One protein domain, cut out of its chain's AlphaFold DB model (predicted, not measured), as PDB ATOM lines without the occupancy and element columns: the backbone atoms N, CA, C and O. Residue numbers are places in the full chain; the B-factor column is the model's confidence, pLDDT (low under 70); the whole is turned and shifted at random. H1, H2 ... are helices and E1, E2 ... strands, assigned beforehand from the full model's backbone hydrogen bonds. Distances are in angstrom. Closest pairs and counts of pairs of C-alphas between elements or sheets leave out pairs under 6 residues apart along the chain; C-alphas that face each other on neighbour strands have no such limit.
ATOM      1  N   ASP A   9      38.570  38.690 -28.841       89.75
ATOM      2  CA  ASP A   9      38.748  38.694 -30.300       89.75
ATOM      3  C   ASP A   9      38.757  37.264 -30.866       89.75
ATOM      4  O   ASP A   9      38.122  37.002 -31.890       89.75
ATOM      5  N   GLN A  10      39.420  36.327 -30.179       91.56
ATOM      6  CA  GLN A  10      39.465  34.915 -30.567       91.56
ATOM      7  C   GLN A  10      38.090  34.242 -30.481       91.56
ATOM      8  O   GLN A  10      37.682  33.567 -31.422       91.56
ATOM      9  N   ASP A  11      37.350  34.427 -29.390       91.00
ATOM     10  CA  ASP A  11      36.028  33.821 -29.210       91.00
ATOM     11  C   ASP A  11      34.995  34.445 -30.148       91.00
ATOM     12  O   ASP A  11      34.169  33.738 -30.732       91.00
ATOM     13  N   ARG A  12      35.102  35.753 -30.408       90.44
ATOM     14  CA  ARG A  12      34.339  36.406 -31.468       90.44
ATOM     15  C   ARG A  12      34.668  35.798 -32.836       90.44
ATOM     16  O   ARG A  12      33.741  35.465 -33.573       90.44
ATOM     17  N   PHE A  13      35.944  35.567 -33.155       91.81
ATOM     18  CA  PHE A  13      36.337  34.872 -34.385       91.81
ATOM     19  C   PHE A  13      35.760  33.446 -34.454       91.81
ATOM     20  O   PHE A  13      35.163  33.106 -35.473       91.81
ATOM     21  N   ARG A  14      35.802  32.646 -33.375       91.00
ATOM     22  CA  ARG A  14      35.149  31.315 -33.329       91.00
ATOM     23  C   ARG A  14      33.658  31.398 -33.656       91.00
ATOM     24  O   ARG A  14      33.175  30.652 -34.504       91.00
ATOM     25  N   ARG A  15      32.933  32.335 -33.035       89.88
ATOM     26  CA  ARG A  15      31.498  32.550 -33.295       89.88
ATOM     27  C   ARG A  15      31.221  32.975 -34.744       89.88
ATOM     28  O   ARG A  15      30.208  32.553 -35.296       89.88
ATOM     29  N   SER A  16      32.120  33.726 -35.389       88.81
ATOM     30  CA  SER A  16      32.003  34.117 -36.813       88.81
ATOM     31  C   SER A  16      31.983  32.927 -37.787       88.81
ATOM     32  O   SER A  16      31.405  33.029 -38.870       88.81
ATOM     33  N   LEU A  17      32.555  31.787 -37.373       87.75
ATOM     34  CA  LEU A  17      32.603  30.527 -38.124       87.75
ATOM     35  C   LEU A  17      31.382  29.622 -37.862       87.75
ATOM     36  O   LEU A  17      31.325  28.506 -38.374       87.75
ATOM     37  N   SER A  18      30.423  30.072 -37.046       87.06
ATOM     38  CA  SER A  18      29.251  29.292 -36.634       87.06
ATOM     39  C   SER A  18      27.942  29.799 -37.253       87.06
ATOM     40  O   SER A  18      27.782  30.986 -37.561       87.06
ATOM     41  N   GLY A  19      26.981  28.884 -37.408       88.56
ATOM     42  CA  GLY A  19      25.665  29.157 -37.990       88.56
ATOM     43  C   GLY A  19      25.638  29.089 -39.526       88.56
ATOM     44  O   GLY A  19      26.559  28.552 -40.140       88.56
ATOM     45  N   PRO A  20      24.565  29.587 -40.168       92.81
ATOM     46  CA  PRO A  20      24.460  29.640 -41.625       92.81
ATOM     47  C   PRO A  20      25.508  30.580 -42.225       92.81
ATOM     48  O   PRO A  20      25.687  31.697 -41.737       92.81
ATOM     49  N   THR A  21      26.157  30.165 -43.313       94.44
ATOM     50  CA  THR A  21      27.242  30.925 -43.950       94.44
ATOM     51  C   THR A  21      26.962  31.270 -45.412       94.44
ATOM     52  O   THR A  21      26.155  30.634 -46.090       94.44
ATOM     53  N   ILE A  22      27.665  32.290 -45.906       95.12
ATOM     54  CA  ILE A  22      27.785  32.607 -47.334       95.12
ATOM     55  C   ILE A  22      29.262  32.621 -47.731       95.12
ATOM     56  O   ILE A  22      30.114  33.122 -46.994       95.12
ATOM     57  N   LYS A  23      29.566  32.058 -48.905       95.56
ATOM     58  CA  LYS A  23      30.921  31.979 -49.458       95.56
ATOM     59  C   LYS A  23      31.111  33.036 -50.540       95.56
ATOM     60  O   LYS A  23      30.358  33.091 -51.515       95.56
ATOM     61  N   LEU A  24      32.123  33.870 -50.353       94.56
ATOM     62  CA  LEU A  24      32.465  34.990 -51.214       94.56
ATOM     63  C   LEU A  24      33.636  34.596 -52.123       94.56
ATOM     64  O   LEU A  24      34.749  34.357 -51.658       94.56
ATOM     65  N   TYR A  25      33.356  34.491 -53.421       93.75
ATOM     66  CA  TYR A  25      34.285  34.041 -54.458       93.75
ATOM     67  C   TYR A  25      34.861  35.221 -55.237       93.75
ATOM     68  O   TYR A  25      34.138  36.154 -55.590       93.75
ATOM     69  N   PHE A  26      36.143  35.147 -55.574       90.00
ATOM     70  CA  PHE A  26      36.807  36.133 -56.420       90.00
ATOM     71  C   PHE A  26      36.610  35.754 -57.890       90.00
ATOM     72  O   PHE A  26      36.813  34.603 -58.277       90.00
ATOM     73  N   CYS A  27      36.189  36.717 -58.703       83.44
ATOM     74  CA  CYS A  27      35.977  36.539 -60.133       83.44
ATOM     75  C   CYS A  27      36.744  37.625 -60.883       83.44
ATOM     76  O   CYS A  27      36.698  38.790 -60.488       83.44
ATOM     77  N   ASP A  28      37.425  37.245 -61.954       77.25
ATOM     78  CA  ASP A  28      38.032  38.143 -62.924       77.25
ATOM     79  C   ASP A  28      37.196  38.163 -64.215       77.25
ATOM     80  O   ASP A  28      36.656  37.147 -64.653       77.25
ATOM     81  N   MET A  29      37.092  39.338 -64.837       71.88
ATOM     82  CA  MET A  29      36.252  39.566 -66.023       71.88
ATOM     83  C   MET A  29      36.728  38.808 -67.276       71.88
ATOM     84  O   MET A  29      35.963  38.679 -68.230       71.88
ATOM     85  N   ILE A  30      37.982  38.347 -67.294       71.38
ATOM     86  CA  ILE A  30      38.638  37.668 -68.418       71.38
ATOM     87  C   ILE A  30      38.816  36.174 -68.108       71.38
ATOM     88  O   ILE A  30      38.603  35.337 -68.983       71.38
ATOM     89  N   GLN A  31      39.202  35.834 -66.874       66.50
ATOM     90  CA  GLN A  31      39.537  34.465 -66.459       66.50
ATOM     91  C   GLN A  31      38.381  33.707 -65.784       66.50
ATOM     92  O   GLN A  31      38.450  32.486 -65.652       66.50
ATOM     93  N   GLY A  32      37.306  34.392 -65.381       76.81
ATOM     94  CA  GLY A  32      36.214  33.793 -64.615       76.81
ATOM     95  C   GLY A  32      36.572  33.636 -63.136       76.81
ATOM     96  O   GLY A  32      37.226  34.497 -62.551       76.81
ATOM     97  N   VAL A  33      36.115  32.555 -62.497       76.94
ATOM     98  CA  VAL A  33      36.386  32.316 -61.069       76.94
ATOM     99  C   VAL A  33      37.882  32.082 -60.862       76.94
ATOM    100  O   VAL A  33      38.452  31.168 -61.455       76.94
ATOM    101  N   LEU A  34      38.506  32.901 -60.018       78.31
ATOM    102  CA  LEU A  34      39.929  32.796 -59.710       78.31
ATOM    103  C   LEU A  34      40.204  31.585 -58.812       78.31
ATOM    104  O   LEU A  34      39.390  31.253 -57.948       78.31
ATOM    105  N   ASP A  35      41.387  30.981 -58.958       81.56
ATOM    106  CA  ASP A  35      41.885  29.909 -58.081       81.56
ATOM    107  C   ASP A  35      42.374  30.474 -56.734       81.56
ATOM    108  O   ASP A  35      43.546  30.431 -56.360       81.56
ATOM    109  N   VAL A  36      41.445  31.117 -56.026       85.38
ATOM    110  CA  VAL A  36      41.627  31.711 -54.705       85.38
ATOM    111  C   VAL A  36      40.523  31.158 -53.818       85.38
ATOM    112  O   VAL A  36      39.339  31.305 -54.125       85.38
ATOM    113  N   ALA A  37      40.908  30.535 -52.702       88.25
ATOM    114  CA  ALA A  37      39.954  29.983 -51.746       88.25
ATOM    115  C   ALA A  37      38.918  31.053 -51.331       88.25
ATOM    116  O   ALA A  37      39.324  32.153 -50.932       88.25
ATOM    117  N   PRO A  38      37.605  30.757 -51.424       92.25
ATOM    118  CA  PRO A  38      36.564  31.717 -51.083       92.25
ATOM    119  C   PRO A  38      36.643  32.083 -49.605       92.25
ATOM    120  O   PRO A  38      37.013  31.253 -48.771       92.25
ATOM    121  N   VAL A  39      36.252  33.311 -49.273       92.88
ATOM    122  CA  VAL A  39      36.149  33.736 -47.873       92.88
ATOM    123  C   VAL A  39      34.730  33.470 -47.387       92.88
ATOM    124  O   VAL A  39      33.759  33.772 -48.079       92.88
ATOM    125  N   GLU A  40      34.605  32.864 -46.214       92.25
ATOM    126  CA  GLU A  40      33.332  32.446 -45.633       92.25
ATOM    127  C   GLU A  40      32.975  33.341 -44.443       92.25
ATOM    128  O   GLU A  40      33.849  33.762 -43.689       92.25
ATOM    129  N   THR A  41      31.691  33.659 -44.288       92.00
ATOM    130  CA  THR A  41      31.181  34.446 -43.157       92.00
ATOM    131  C   THR A  41      29.795  33.975 -42.756       92.00
ATOM    132  O   THR A  41      29.022  33.530 -43.607       92.00
ATOM    133  N   ASN A  42      29.450  34.168 -41.482       93.75
ATOM    134  CA  ASN A  42      28.073  34.161 -41.011       93.75
ATOM    135  C   ASN A  42      27.167  35.027 -41.919       93.75
ATOM    136  O   ASN A  42      27.452  36.202 -42.180       93.75
ATOM    137  N   LEU A  43      26.088  34.420 -42.417       93.88
ATOM    138  CA  LEU A  43      25.148  35.008 -43.374       93.88
ATOM    139  C   LEU A  43      24.303  36.121 -42.743       93.88
ATOM    140  O   LEU A  43      24.054  37.132 -43.395       93.88
ATOM    141  N   GLN A  44      23.875  35.956 -41.489       91.75
ATOM    142  CA  GLN A  44      23.035  36.935 -40.796       91.75
ATOM    143  C   GLN A  44      23.788  38.257 -40.611       91.75
ATOM    144  O   GLN A  44      23.290  39.303 -41.023       91.75
ATOM    145  N   ALA A  45      25.021  38.189 -40.105       90.06
ATOM    146  CA  ALA A  45      25.920  39.333 -39.967       90.06
ATOM    147  C   ALA A  45      26.161  40.056 -41.305       90.06
ATOM    148  O   ALA A  45      26.100  41.284 -41.399       90.06
ATOM    149  N   ALA A  46      26.384  39.282 -42.373       92.56
ATOM    150  CA  ALA A  46      26.606  39.810 -43.713       92.56
ATOM    151  C   ALA A  46      25.362  40.517 -44.287       92.56
ATOM    152  O   ALA A  46      25.481  41.595 -44.862       92.56
ATOM    153  N   VAL A  47      24.166  39.958 -44.100       92.81
ATOM    154  CA  VAL A  47      22.887  40.572 -44.507       92.81
ATOM    155  C   VAL A  47      22.558  41.816 -43.670       92.81
ATOM    156  O   VAL A  47      21.992  42.788 -44.185       92.81
ATOM    157  N   GLU A  48      22.929  41.829 -42.390       87.88
ATOM    158  CA  GLU A  48      22.736  42.986 -41.517       87.88
ATOM    159  C   GLU A  48      23.637  44.160 -41.935       87.88
ATOM    160  O   GLU A  48      23.126  45.258 -42.156       87.88
ATOM    161  N   HIS A  49      24.934  43.928 -42.162       87.19
ATOM    162  CA  HIS A  49      25.925  45.002 -42.342       87.19
ATOM    163  C   HIS A  49      26.406  45.232 -43.787       87.19
ATOM    164  O   HIS A  49      27.224  46.121 -44.028       87.19
ATOM    165  N   SER A  50      25.900  44.491 -44.781       91.81
ATOM    166  CA  SER A  50      26.144  44.744 -46.210       91.81
ATOM    167  C   SER A  50      24.829  44.854 -46.981       91.81
ATOM    168  O   SER A  50      24.110  43.876 -47.185       91.81
ATOM    169  N   SER A  51      24.536  46.055 -47.489       88.38
ATOM    170  CA  SER A  51      23.357  46.280 -48.342       88.38
ATOM    171  C   SER A  51      23.423  45.513 -49.667       88.38
ATOM    172  O   SER A  51      22.385  45.149 -50.219       88.38
ATOM    173  N   VAL A  52      24.631  45.221 -50.164       90.81
ATOM    174  CA  VAL A  52      24.840  44.456 -51.401       90.81
ATOM    175  C   VAL A  52      24.587  42.964 -51.176       90.81
ATOM    176  O   VAL A  52      23.892  42.352 -51.986       90.81
ATOM    177  N   ILE A  53      25.078  42.386 -50.071       93.81
ATOM    178  CA  ILE A  53      24.794  40.984 -49.718       93.81
ATOM    179  C   ILE A  53      23.308  40.816 -49.389       93.81
ATOM    180  O   ILE A  53      22.678  39.906 -49.921       93.81
ATOM    181  N   ARG A  54      22.717  41.732 -48.608       94.50
ATOM    182  CA  ARG A  54      21.272  41.749 -48.322       94.50
ATOM    183  C   ARG A  54      20.437  41.700 -49.595       94.50
ATOM    184  O   ARG A  54      19.668  40.763 -49.770       94.50
ATOM    185  N   LYS A  55      20.646  42.661 -50.503       92.25
ATOM    186  CA  LYS A  55      19.931  42.715 -51.780       92.25
ATOM    187  C   LYS A  55      20.083  41.406 -52.561       92.25
ATOM    188  O   LYS A  55      19.122  40.929 -53.151       92.25
ATOM    189  N   ARG A  56      21.277  40.805 -52.556       95.06
ATOM    190  CA  ARG A  56      21.519  39.551 -53.273       95.06
ATOM    191  C   ARG A  56      20.761  38.360 -52.671       95.06
ATOM    192  O   ARG A  56      20.288  37.516 -53.423       95.06
ATOM    193  N   VAL A  57      20.628  38.306 -51.347       94.94
ATOM    194  CA  VAL A  57      19.852  37.280 -50.624       94.94
ATOM    195  C   VAL A  57      18.340  37.500 -50.774       94.94
ATOM    196  O   VAL A  57      17.588  36.532 -50.831       94.94
ATOM    197  N   GLU A  58      17.893  38.754 -50.888       95.06
ATOM    198  CA  GLU A  58      16.505  39.112 -51.225       95.06
ATOM    199  C   GLU A  58      16.141  38.713 -52.670       95.06
ATOM    200  O   GLU A  58      15.034  38.237 -52.914       95.06
ATOM    201  N   GLU A  59      17.069  38.872 -53.623       96.62
ATOM    202  CA  GLU A  59      16.910  38.444 -55.025       96.62
ATOM    203  C   GLU A  59      16.968  36.917 -55.207       96.62
ATOM    204  O   GLU A  59      16.288  36.379 -56.081       96.62
ATOM    205  N   GLU A  60      17.781  36.216 -54.412       95.88
ATOM    206  CA  GLU A  60      17.976  34.762 -54.490       95.88
ATOM    207  C   GLU A  60      17.926  34.120 -53.084       95.88
ATOM    208  O   GLU A  60      18.965  33.878 -52.457       95.88
ATOM    209  N   PRO A  61      16.719  33.828 -52.559       93.44
ATOM    210  CA  PRO A  61      16.563  33.189 -51.257       93.44
ATOM    211  C   PRO A  61      17.264  31.827 -51.199       93.44
ATOM    212  O   PRO A  61      17.017  30.948 -52.021       93.44
ATOM    213  N   GLY A  62      18.131  31.644 -50.201       91.12
ATOM    214  CA  GLY A  62      18.944  30.431 -50.050       91.12
ATOM    215  C   GLY A  62      20.291  30.459 -50.784       91.12
ATOM    216  O   GLY A  62      20.991  29.446 -50.778       91.12
ATOM    217  N   ILE A  63      20.690  31.592 -51.375       94.06
ATOM    218  CA  ILE A  63      22.019  31.751 -51.976       94.06
ATOM    219  C   ILE A  63      23.146  31.485 -50.961       94.06
ATOM    220  O   ILE A  63      23.243  32.117 -49.912       94.06
ATOM    221  N   GLN A  64      24.040  30.554 -51.302       92.94
ATOM    222  CA  GLN A  64      25.220  30.199 -50.491       92.94
ATOM    223  C   GLN A  64      26.537  30.733 -51.073       92.94
ATOM    224  O   GLN A  64      27.593  30.602 -50.452       92.94
ATOM    225  N   LYS A  65      26.502  31.297 -52.287       94.44
ATOM    226  CA  LYS A  65      27.686  31.716 -53.045       94.44
ATOM    227  C   LYS A  65      27.451  33.073 -53.689       94.44
ATOM    228  O   LYS A  65      26.490  33.238 -54.430       94.44
ATOM    229  N   MET A  66      28.353  34.018 -53.469       94.25
ATOM    230  CA  MET A  66      28.319  35.327 -54.119       94.25
ATOM    231  C   MET A  66      29.703  35.667 -54.669       94.25
ATOM    232  O   MET A  66      30.715  35.324 -54.066       94.25
ATOM    233  N   PHE A  67      29.748  36.356 -55.808       92.38
ATOM    234  CA  PHE A  67      30.997  36.842 -56.385       92.38
ATOM    235  C   PHE A  67      31.281  38.269 -55.912       92.38
ATOM    236  O   PHE A  67      30.417  39.143 -56.007       92.38
ATOM    237  N   VAL A  68      32.489  38.502 -55.396       91.88
ATOM    238  CA  VAL A  68      32.991  39.851 -55.109       91.88
ATOM    239  C   VAL A  68      33.647  40.442 -56.353       91.88
ATOM    240  O   VAL A  68      33.990  39.730 -57.297       91.88
ATOM    241  N   ARG A  69      33.794  41.768 -56.368       86.44
ATOM    242  CA  ARG A  69      34.399  42.471 -57.501       86.44
ATOM    243  C   ARG A  69      35.896  42.133 -57.644       86.44
ATOM    244  O   ARG A  69      36.543  41.962 -56.607       86.44
ATOM    245  N   PRO A  70      36.458  42.118 -58.873       83.56
ATOM    246  CA  PRO A  70      37.869  41.791 -59.108       83.56
ATOM    247  C   PRO A  70      38.849  42.666 -58.314       83.56
ATOM    248  O   PRO A  70      39.950  42.239 -57.985       83.56
ATOM    249  N   GLU A  71      38.464  43.906 -57.994       82.69
ATOM    250  CA  GLU A  71      39.329  44.857 -57.297       82.69
ATOM    251  C   GLU A  71      39.377  44.681 -55.769       82.69
ATOM    252  O   GLU A  71      40.086  45.441 -55.096       82.69
ATOM    253  N   THR A  72      38.611  43.734 -55.220       89.44
ATOM    254  CA  THR A  72      38.590  43.385 -53.796       89.44
ATOM    255  C   THR A  72      39.595  42.263 -53.537       89.44
ATOM    256  O   THR A  72      39.399  41.140 -53.994       89.44
ATOM    257  N   SER A  73      40.665  42.543 -52.786       92.00
ATOM    258  CA  SER A  73      41.636  41.510 -52.407       92.00
ATOM    259  C   SER A  73      41.068  40.558 -51.348       92.00
ATOM    260  O   SER A  73      40.119  40.891 -50.628       92.00
ATOM    261  N   LYS A  74      41.690  39.381 -51.203       93.56
ATOM    262  CA  LYS A  74      41.332  38.423 -50.149       93.56
ATOM    263  C   LYS A  74      41.512  39.010 -48.748       93.56
ATOM    264  O   LYS A  74      40.587  38.934 -47.950       93.56
ATOM    265  N   LEU A  75      42.644  39.667 -48.492       93.88
ATOM    266  CA  LEU A  75      42.965  40.256 -47.189       93.88
ATOM    267  C   LEU A  75      42.029  41.422 -46.832       93.88
ATOM    268  O   LEU A  75      41.560  41.520 -45.698       93.88
ATOM    269  N   GLY A  76      41.706  42.277 -47.808       94.50
ATOM    270  CA  GLY A  76      40.724  43.350 -47.639       94.50
ATOM    271  C   GLY A  76      39.335  42.810 -47.291       94.50
ATOM    272  O   GLY A  76      38.653  43.369 -46.431       94.50
ATOM    273  N   LEU A  77      38.945  41.682 -47.899       95.94
ATOM    274  CA  LEU A  77      37.692  40.995 -47.598       95.94
ATOM    275  C   LEU A  77      37.700  40.309 -46.226       95.94
ATOM    276  O   LEU A  77      36.745  40.463 -45.471       95.94
ATOM    277  N   GLU A  78      38.768  39.601 -45.866       95.38
ATOM    278  CA  GLU A  78      38.921  38.957 -44.553       95.38
ATOM    279  C   GLU A  78      38.857  39.988 -43.415       95.38
ATOM    280  O   GLU A  78      38.147  39.784 -42.429       95.38
ATOM    281  N   ARG A  79      39.519  41.141 -43.570       96.31
ATOM    282  CA  ARG A  79      39.445  42.253 -42.610       96.31
ATOM    283  C   ARG A  79      38.064  42.896 -42.558       96.31
ATOM    284  O   ARG A  79      37.572  43.166 -41.468       96.31
ATOM    285  N   PHE A  80      37.417  43.088 -43.708       96.56
ATOM    286  CA  PHE A  80      36.032  43.561 -43.768       96.56
ATOM    287  C   PHE A  80      35.079  42.650 -42.985       96.56
ATOM    288  O   PHE A  80      34.297  43.128 -42.165       96.56
ATOM    289  N   LEU A  81      35.176  41.336 -43.191       94.75
ATOM    290  CA  LEU A  81      34.337  40.360 -42.502       94.75
ATOM    291  C   LEU A  81      34.618  40.331 -40.998       94.75
ATOM    292  O   LEU A  81      33.676  40.297 -40.208       94.75
ATOM    293  N   GLN A  82      35.881  40.463 -40.586       94.19
ATOM    294  CA  GLN A  82      36.223  40.634 -39.173       94.19
ATOM    295  C   GLN A  82      35.596  41.891 -38.549       94.19
ATOM    296  O   GLN A  82      35.263  41.840 -37.364       94.19
ATOM    297  N   CYS A  83      35.367  42.980 -39.295       94.12
ATOM    298  CA  CYS A  83      34.647  44.156 -38.782       94.12
ATOM    299  C   CYS A  83      33.159  43.886 -38.493       94.12
ATOM    300  O   CYS A  83      32.608  44.527 -37.602       94.12
ATOM    301  N   ILE A  84      32.512  42.955 -39.209       91.69
ATOM    302  CA  ILE A  84      31.047  42.775 -39.164       91.69
ATOM    303  C   ILE A  84      30.557  41.446 -38.569       91.69
ATOM    304  O   ILE A  84      29.374  41.337 -38.276       91.69
ATOM    305  N   SER A  85      31.423  40.434 -38.434       86.56
ATOM    306  CA  SER A  85      31.030  39.042 -38.160       86.56
ATOM    307  C   SER A  85      31.625  38.504 -36.850       86.56
ATOM    308  O   SER A  85      32.822  38.706 -36.611       86.56
ATOM    309  N   PRO A  86      30.844  37.809 -35.995       86.75
ATOM    310  CA  PRO A  86      29.421  37.456 -36.133       86.75
ATOM    311  C   PRO A  86      28.474  38.639 -35.860       86.75
ATOM    312  O   PRO A  86      27.273  38.540 -36.085       86.75
ATOM    313  N   ASP A  87      29.019  39.734 -35.345       85.06
ATOM    314  CA  ASP A  87      28.355  40.965 -34.947       85.06
ATOM    315  C   ASP A  87      29.266  42.163 -35.257       85.06
ATOM    316  O   ASP A  87      30.485  42.017 -35.330       85.06
ATOM    317  N   LEU A  88      28.712  43.357 -35.450       85.06
ATOM    318  CA  LEU A  88      29.501  44.557 -35.746       85.06
ATOM    319  C   LEU A  88      30.460  44.936 -34.601       85.06
ATOM    320  O   LEU A  88      30.053  44.986 -33.444       85.06
ATOM    321  N   ARG A  89      31.722  45.257 -34.919       87.25
ATOM    322  CA  ARG A  89      32.689  45.783 -33.935       87.25
ATOM    323  C   ARG A  89      32.417  47.249 -33.586       87.25
ATOM    324  O   ARG A  89      31.939  48.016 -34.415       87.25
ATOM    325  N   GLY A  90      32.837  47.660 -32.389       79.12
ATOM    326  CA  GLY A  90      32.948  49.078 -32.020       79.12
ATOM    327  C   GLY A  90      34.182  49.788 -32.600       79.12
ATOM    328  O   GLY A  90      34.182  51.014 -32.660       79.12
ATOM    329  N   ASP A  91      35.194  49.024 -33.035       85.69
ATOM    330  CA  ASP A  91      36.499  49.494 -33.521       85.69
ATOM    331  C   ASP A  91      37.113  48.502 -34.527       85.69
ATOM    332  O   ASP A  91      36.824  47.299 -34.482       85.69
ATOM    333  N   LEU A  92      38.020  48.973 -35.395       92.31
ATOM    334  CA  LEU A  92      38.729  48.118 -36.361       92.31
ATOM    335  C   LEU A  92      39.441  46.925 -35.683       92.31
ATOM    336  O   LEU A  92      39.961  47.068 -34.571       92.31
ATOM    337  N   PRO A  93      39.516  45.746 -36.335       94.12
ATOM    338  CA  PRO A  93      40.191  44.588 -35.764       94.12
ATOM    339  C   PRO A  93      41.682  44.861 -35.532       94.12
ATOM    340  O   PRO A  93      42.339  45.594 -36.278       94.12
ATOM    341  N   THR A  94      42.213  44.269 -34.462       93.69
ATOM    342  CA  THR A  94      43.599  44.475 -34.016       93.69
ATOM    343  C   THR A  94      44.568  43.438 -34.587       93.69
ATOM    344  O   THR A  94      45.769  43.696 -34.664       93.69
ATOM    345  N   HIS A  95      44.055  42.277 -35.002       95.06
ATOM    346  CA  HIS A  95      44.816  41.146 -35.522       95.06
ATOM    347  C   HIS A  95      44.100  40.529 -36.728       95.06
ATOM    348  O   HIS A  95      42.876  40.458 -36.736       95.06
ATOM    349  N   ASP A  96      44.855  40.045 -37.713       94.50
ATOM    350  CA  ASP A  96      44.359  39.129 -38.736       94.50
ATOM    351  C   ASP A  96      44.300  37.729 -38.119       94.50
ATOM    352  O   ASP A  96      45.314  37.250 -37.600       94.50
ATOM    353  N   MET A  97      43.131  37.085 -38.149       92.88
ATOM    354  CA  MET A  97      42.896  35.783 -37.514       92.88
ATOM    355  C   MET A  97      42.576  34.687 -38.534       92.88
ATOM    356  O   MET A  97      41.805  34.896 -39.470       92.88
ATOM    357  N   THR A  98      43.157  33.505 -38.328       92.12
ATOM    358  CA  THR A  98      42.897  32.290 -39.111       92.12
ATOM    359  C   THR A  98      42.841  31.060 -38.204       92.12
ATOM    360  O   THR A  98      43.347  31.065 -37.084       92.12
ATOM    361  N   VAL A  99      42.217  29.984 -38.684       91.06
ATOM    362  CA  VAL A  99      42.272  28.663 -38.037       91.06
ATOM    363  C   VAL A  99      43.570  27.959 -38.450       91.06
ATOM    364  O   VAL A  99      43.955  28.041 -39.620       91.06
ATOM    365  N   ASP A 100      44.245  27.280 -37.521       91.50
ATOM    366  CA  ASP A 100      45.423  26.459 -37.830       91.50
ATOM    367  C   ASP A 100      44.999  25.231 -38.672       91.50
ATOM    368  O   ASP A 100      44.192  24.424 -38.206       91.50
ATOM    369  N   PRO A 101      45.517  25.039 -39.905       89.12
ATOM    370  CA  PRO A 101      45.151  23.889 -40.735       89.12
ATOM    371  C   PRO A 101      45.534  22.530 -40.133       89.12
ATOM    372  O   PRO A 101      44.981  21.514 -40.553       89.12
ATOM    373  N   ALA A 102      46.484  22.494 -39.190       93.25
ATOM    374  CA  ALA A 102      46.895  21.275 -38.497       93.25
ATOM    375  C   ALA A 102      46.085  21.002 -37.214       93.25
ATOM    376  O   ALA A 102      46.037  19.859 -36.762       93.25
ATOM    377  N   ASP A 103      45.443  22.024 -36.639       91.50
ATOM    378  CA  ASP A 103      44.619  21.930 -35.430       91.50
ATOM    379  C   ASP A 103      43.436  22.915 -35.509       91.50
ATOM    380  O   ASP A 103      43.567  24.077 -35.117       91.50
ATOM    381  N   PRO A 104      42.247  22.462 -35.954       87.94
ATOM    382  CA  PRO A 104      41.071  23.319 -36.085       87.94
ATOM    383  C   PRO A 104      40.580  23.988 -34.790       87.94
ATOM    384  O   PRO A 104      39.724  24.870 -34.853       87.94
ATOM    385  N   THR A 105      41.077  23.584 -33.614       88.00
ATOM    386  CA  THR A 105      40.739  24.228 -32.331       88.00
ATOM    387  C   THR A 105      41.592  25.472 -32.052       88.00
ATOM    388  O   THR A 105      41.195  26.364 -31.285       88.00
ATOM    389  N   ARG A 106      42.752  25.561 -32.711       90.75
ATOM    390  CA  ARG A 106      43.755  26.604 -32.532       90.75
ATOM    391  C   ARG A 106      43.536  27.759 -33.504       90.75
ATOM    392  O   ARG A 106      43.414  27.581 -34.715       90.75
ATOM    393  N   ILE A 107      43.554  28.972 -32.956       91.25
ATOM    394  CA  ILE A 107      43.544  30.214 -33.733       91.25
ATOM    395  C   ILE A 107      44.974  30.730 -33.852       91.25
ATOM    396  O   ILE A 107      45.709  30.813 -32.866       91.25
ATOM    397  N   LEU A 108      45.348  31.102 -35.069       92.69
ATOM    398  CA  LEU A 108      46.544  31.869 -35.375       92.69
ATOM    399  C   LEU A 108      46.134  33.339 -35.519       92.69
ATOM    400  O   LEU A 108      45.123  33.647 -36.145       92.69
ATOM    401  N   SER A 109      46.909  34.253 -34.936       94.19
ATOM    402  CA  SER A 109      46.621  35.691 -34.974       94.19
ATOM    403  C   SER A 109      47.885  36.498 -35.247       94.19
ATOM    404  O   SER A 109      48.877  36.309 -34.544       94.19
ATOM    405  N   ASN A 110      47.840  37.431 -36.196       94.12
ATOM    406  CA  ASN A 110      48.954  38.324 -36.530       94.12
ATOM    407  C   ASN A 110      48.540  39.791 -36.320       94.12
ATOM    408  O   ASN A 110      47.504  40.176 -36.855       94.12
ATOM    409  N   PRO A 111      49.293  40.629 -35.581       94.62
ATOM    410  CA  PRO A 111      48.919  42.030 -35.362       94.62
ATOM    411  C   PRO A 111      48.768  42.825 -36.671       94.62
ATOM    412  O   PRO A 111      49.660  42.804 -37.521       94.62
ATOM    413  N   ILE A 112      47.672  43.577 -36.816       93.38
ATOM    414  CA  ILE A 112      47.433  44.426 -37.990       93.38
ATOM    415  C   ILE A 112      48.161  45.761 -37.821       93.38
ATOM    416  O   ILE A 112      47.916  46.515 -36.878       93.38
ATOM    417  N   LYS A 113      48.999  46.110 -38.803       91.19
ATOM    418  CA  LYS A 113      49.462  47.489 -38.994       91.19
ATOM    419  C   LYS A 113      48.510  48.210 -39.952       91.19
ATOM    420  O   LYS A 113      48.592  48.015 -41.163       91.19
ATOM    421  N   TRP A 114      47.641  49.061 -39.411       91.69
ATOM    422  CA  TRP A 114      46.737  49.919 -40.186       91.69
ATOM    423  C   TRP A 114      47.501  51.050 -40.888       91.69
ATOM    424  O   TRP A 114      47.565  52.179 -40.415       91.69
ATOM    425  N   THR A 115      48.136  50.727 -42.015       89.50
ATOM    426  CA  THR A 115      48.741  51.711 -42.924       89.50
ATOM    427  C   THR A 115      47.674  52.416 -43.765       89.50
ATOM    428  O   THR A 115      46.544  51.935 -43.881       89.50
TER     429      THR A 115
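This is residues 9 to 115 of the 258 residues of an uncharacterized protein of Lophiostoma macrostomum CBS 122681 (UniProt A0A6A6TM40). A small twisted sheet of three strands, E2 E1 E3, is covered on one face by helices H2 and H4, in two layers. A separate hairpin of E4 and E5 has H1 packed on it, and H4 meets both this hairpin and the sheet. The printed part has 107 residues with four named helices and five named strands, in the order H1 E1 E2 H2 H3 E3 H4 E4 E5; the class is mixed, helices and strands. The larger sheet is mixed, the hairpin antiparallel. The whole is compact, with a radius of gyration of the C-alphas of 14.1 A, and spans 34 by 31 by 28 A.

H1 holds residues 9 to 16, beginning at C-alpha 9 (38.748, 38.694, -30.300). E1, residues 21 to 28, is 23.0 A long from first to last C-alpha; E2 is residues 39 to 42. H2, residues 43 to 49, and H3, residues 51 to 59, precede E3, residues 65 to 68. H4, residues 74 to 84, is 15.7 A long and begins at C-alpha 74 (41.332, 38.423, -50.149). E4, residues 95 to 100, measures 14.9 A. E5, residues 103 to 111, measures 20.6 A, bends by 63 degrees at residue 106 and ends at C-alpha 111 (48.919, 42.030, -35.362).

E1 is the inner strand of the larger sheet. E1 and E2 form an antiparallel hairpin, with N 24 and O 39 at 2.8 A, within hydrogen-bond range. E1 and E3 are parallel, with N 25 and O 66 at 2.8 A. H4 is on this sheet at a height of 9.2 A, over E2 and, only just, over E1, with 3 C-alphas falling on E1. On the local plane it runs along the strands, at 1 degree to E2. H2 touches H4, about perpendicular at 79 degrees; their closest C-alphas, of Ala 45 and Ile 84, are 6.2 A apart. H2 and H3 touch only at the corner, and H3 only grazes the sheet with residues 53 to 57. E4 and E5 form the other hairpin, with N 98 and O 108 at 2.9 A. The closest C-alphas of H4 and E4, of Arg 79 and Asp 96, are 7.0 A apart. Those of H1 and E5, of Gln 10 and Ile 107, are also 7.0 A apart. In the four helices every O i to N i+4 pair is within hydrogen-bond range.

The two C-alphas farthest apart, of Asp 11 and Ile 30, are 39.5 A apart. The printed part has no cut, and no link is long. The mean pLDDT of the printed part is 90.2; residue 31 alone is under 70.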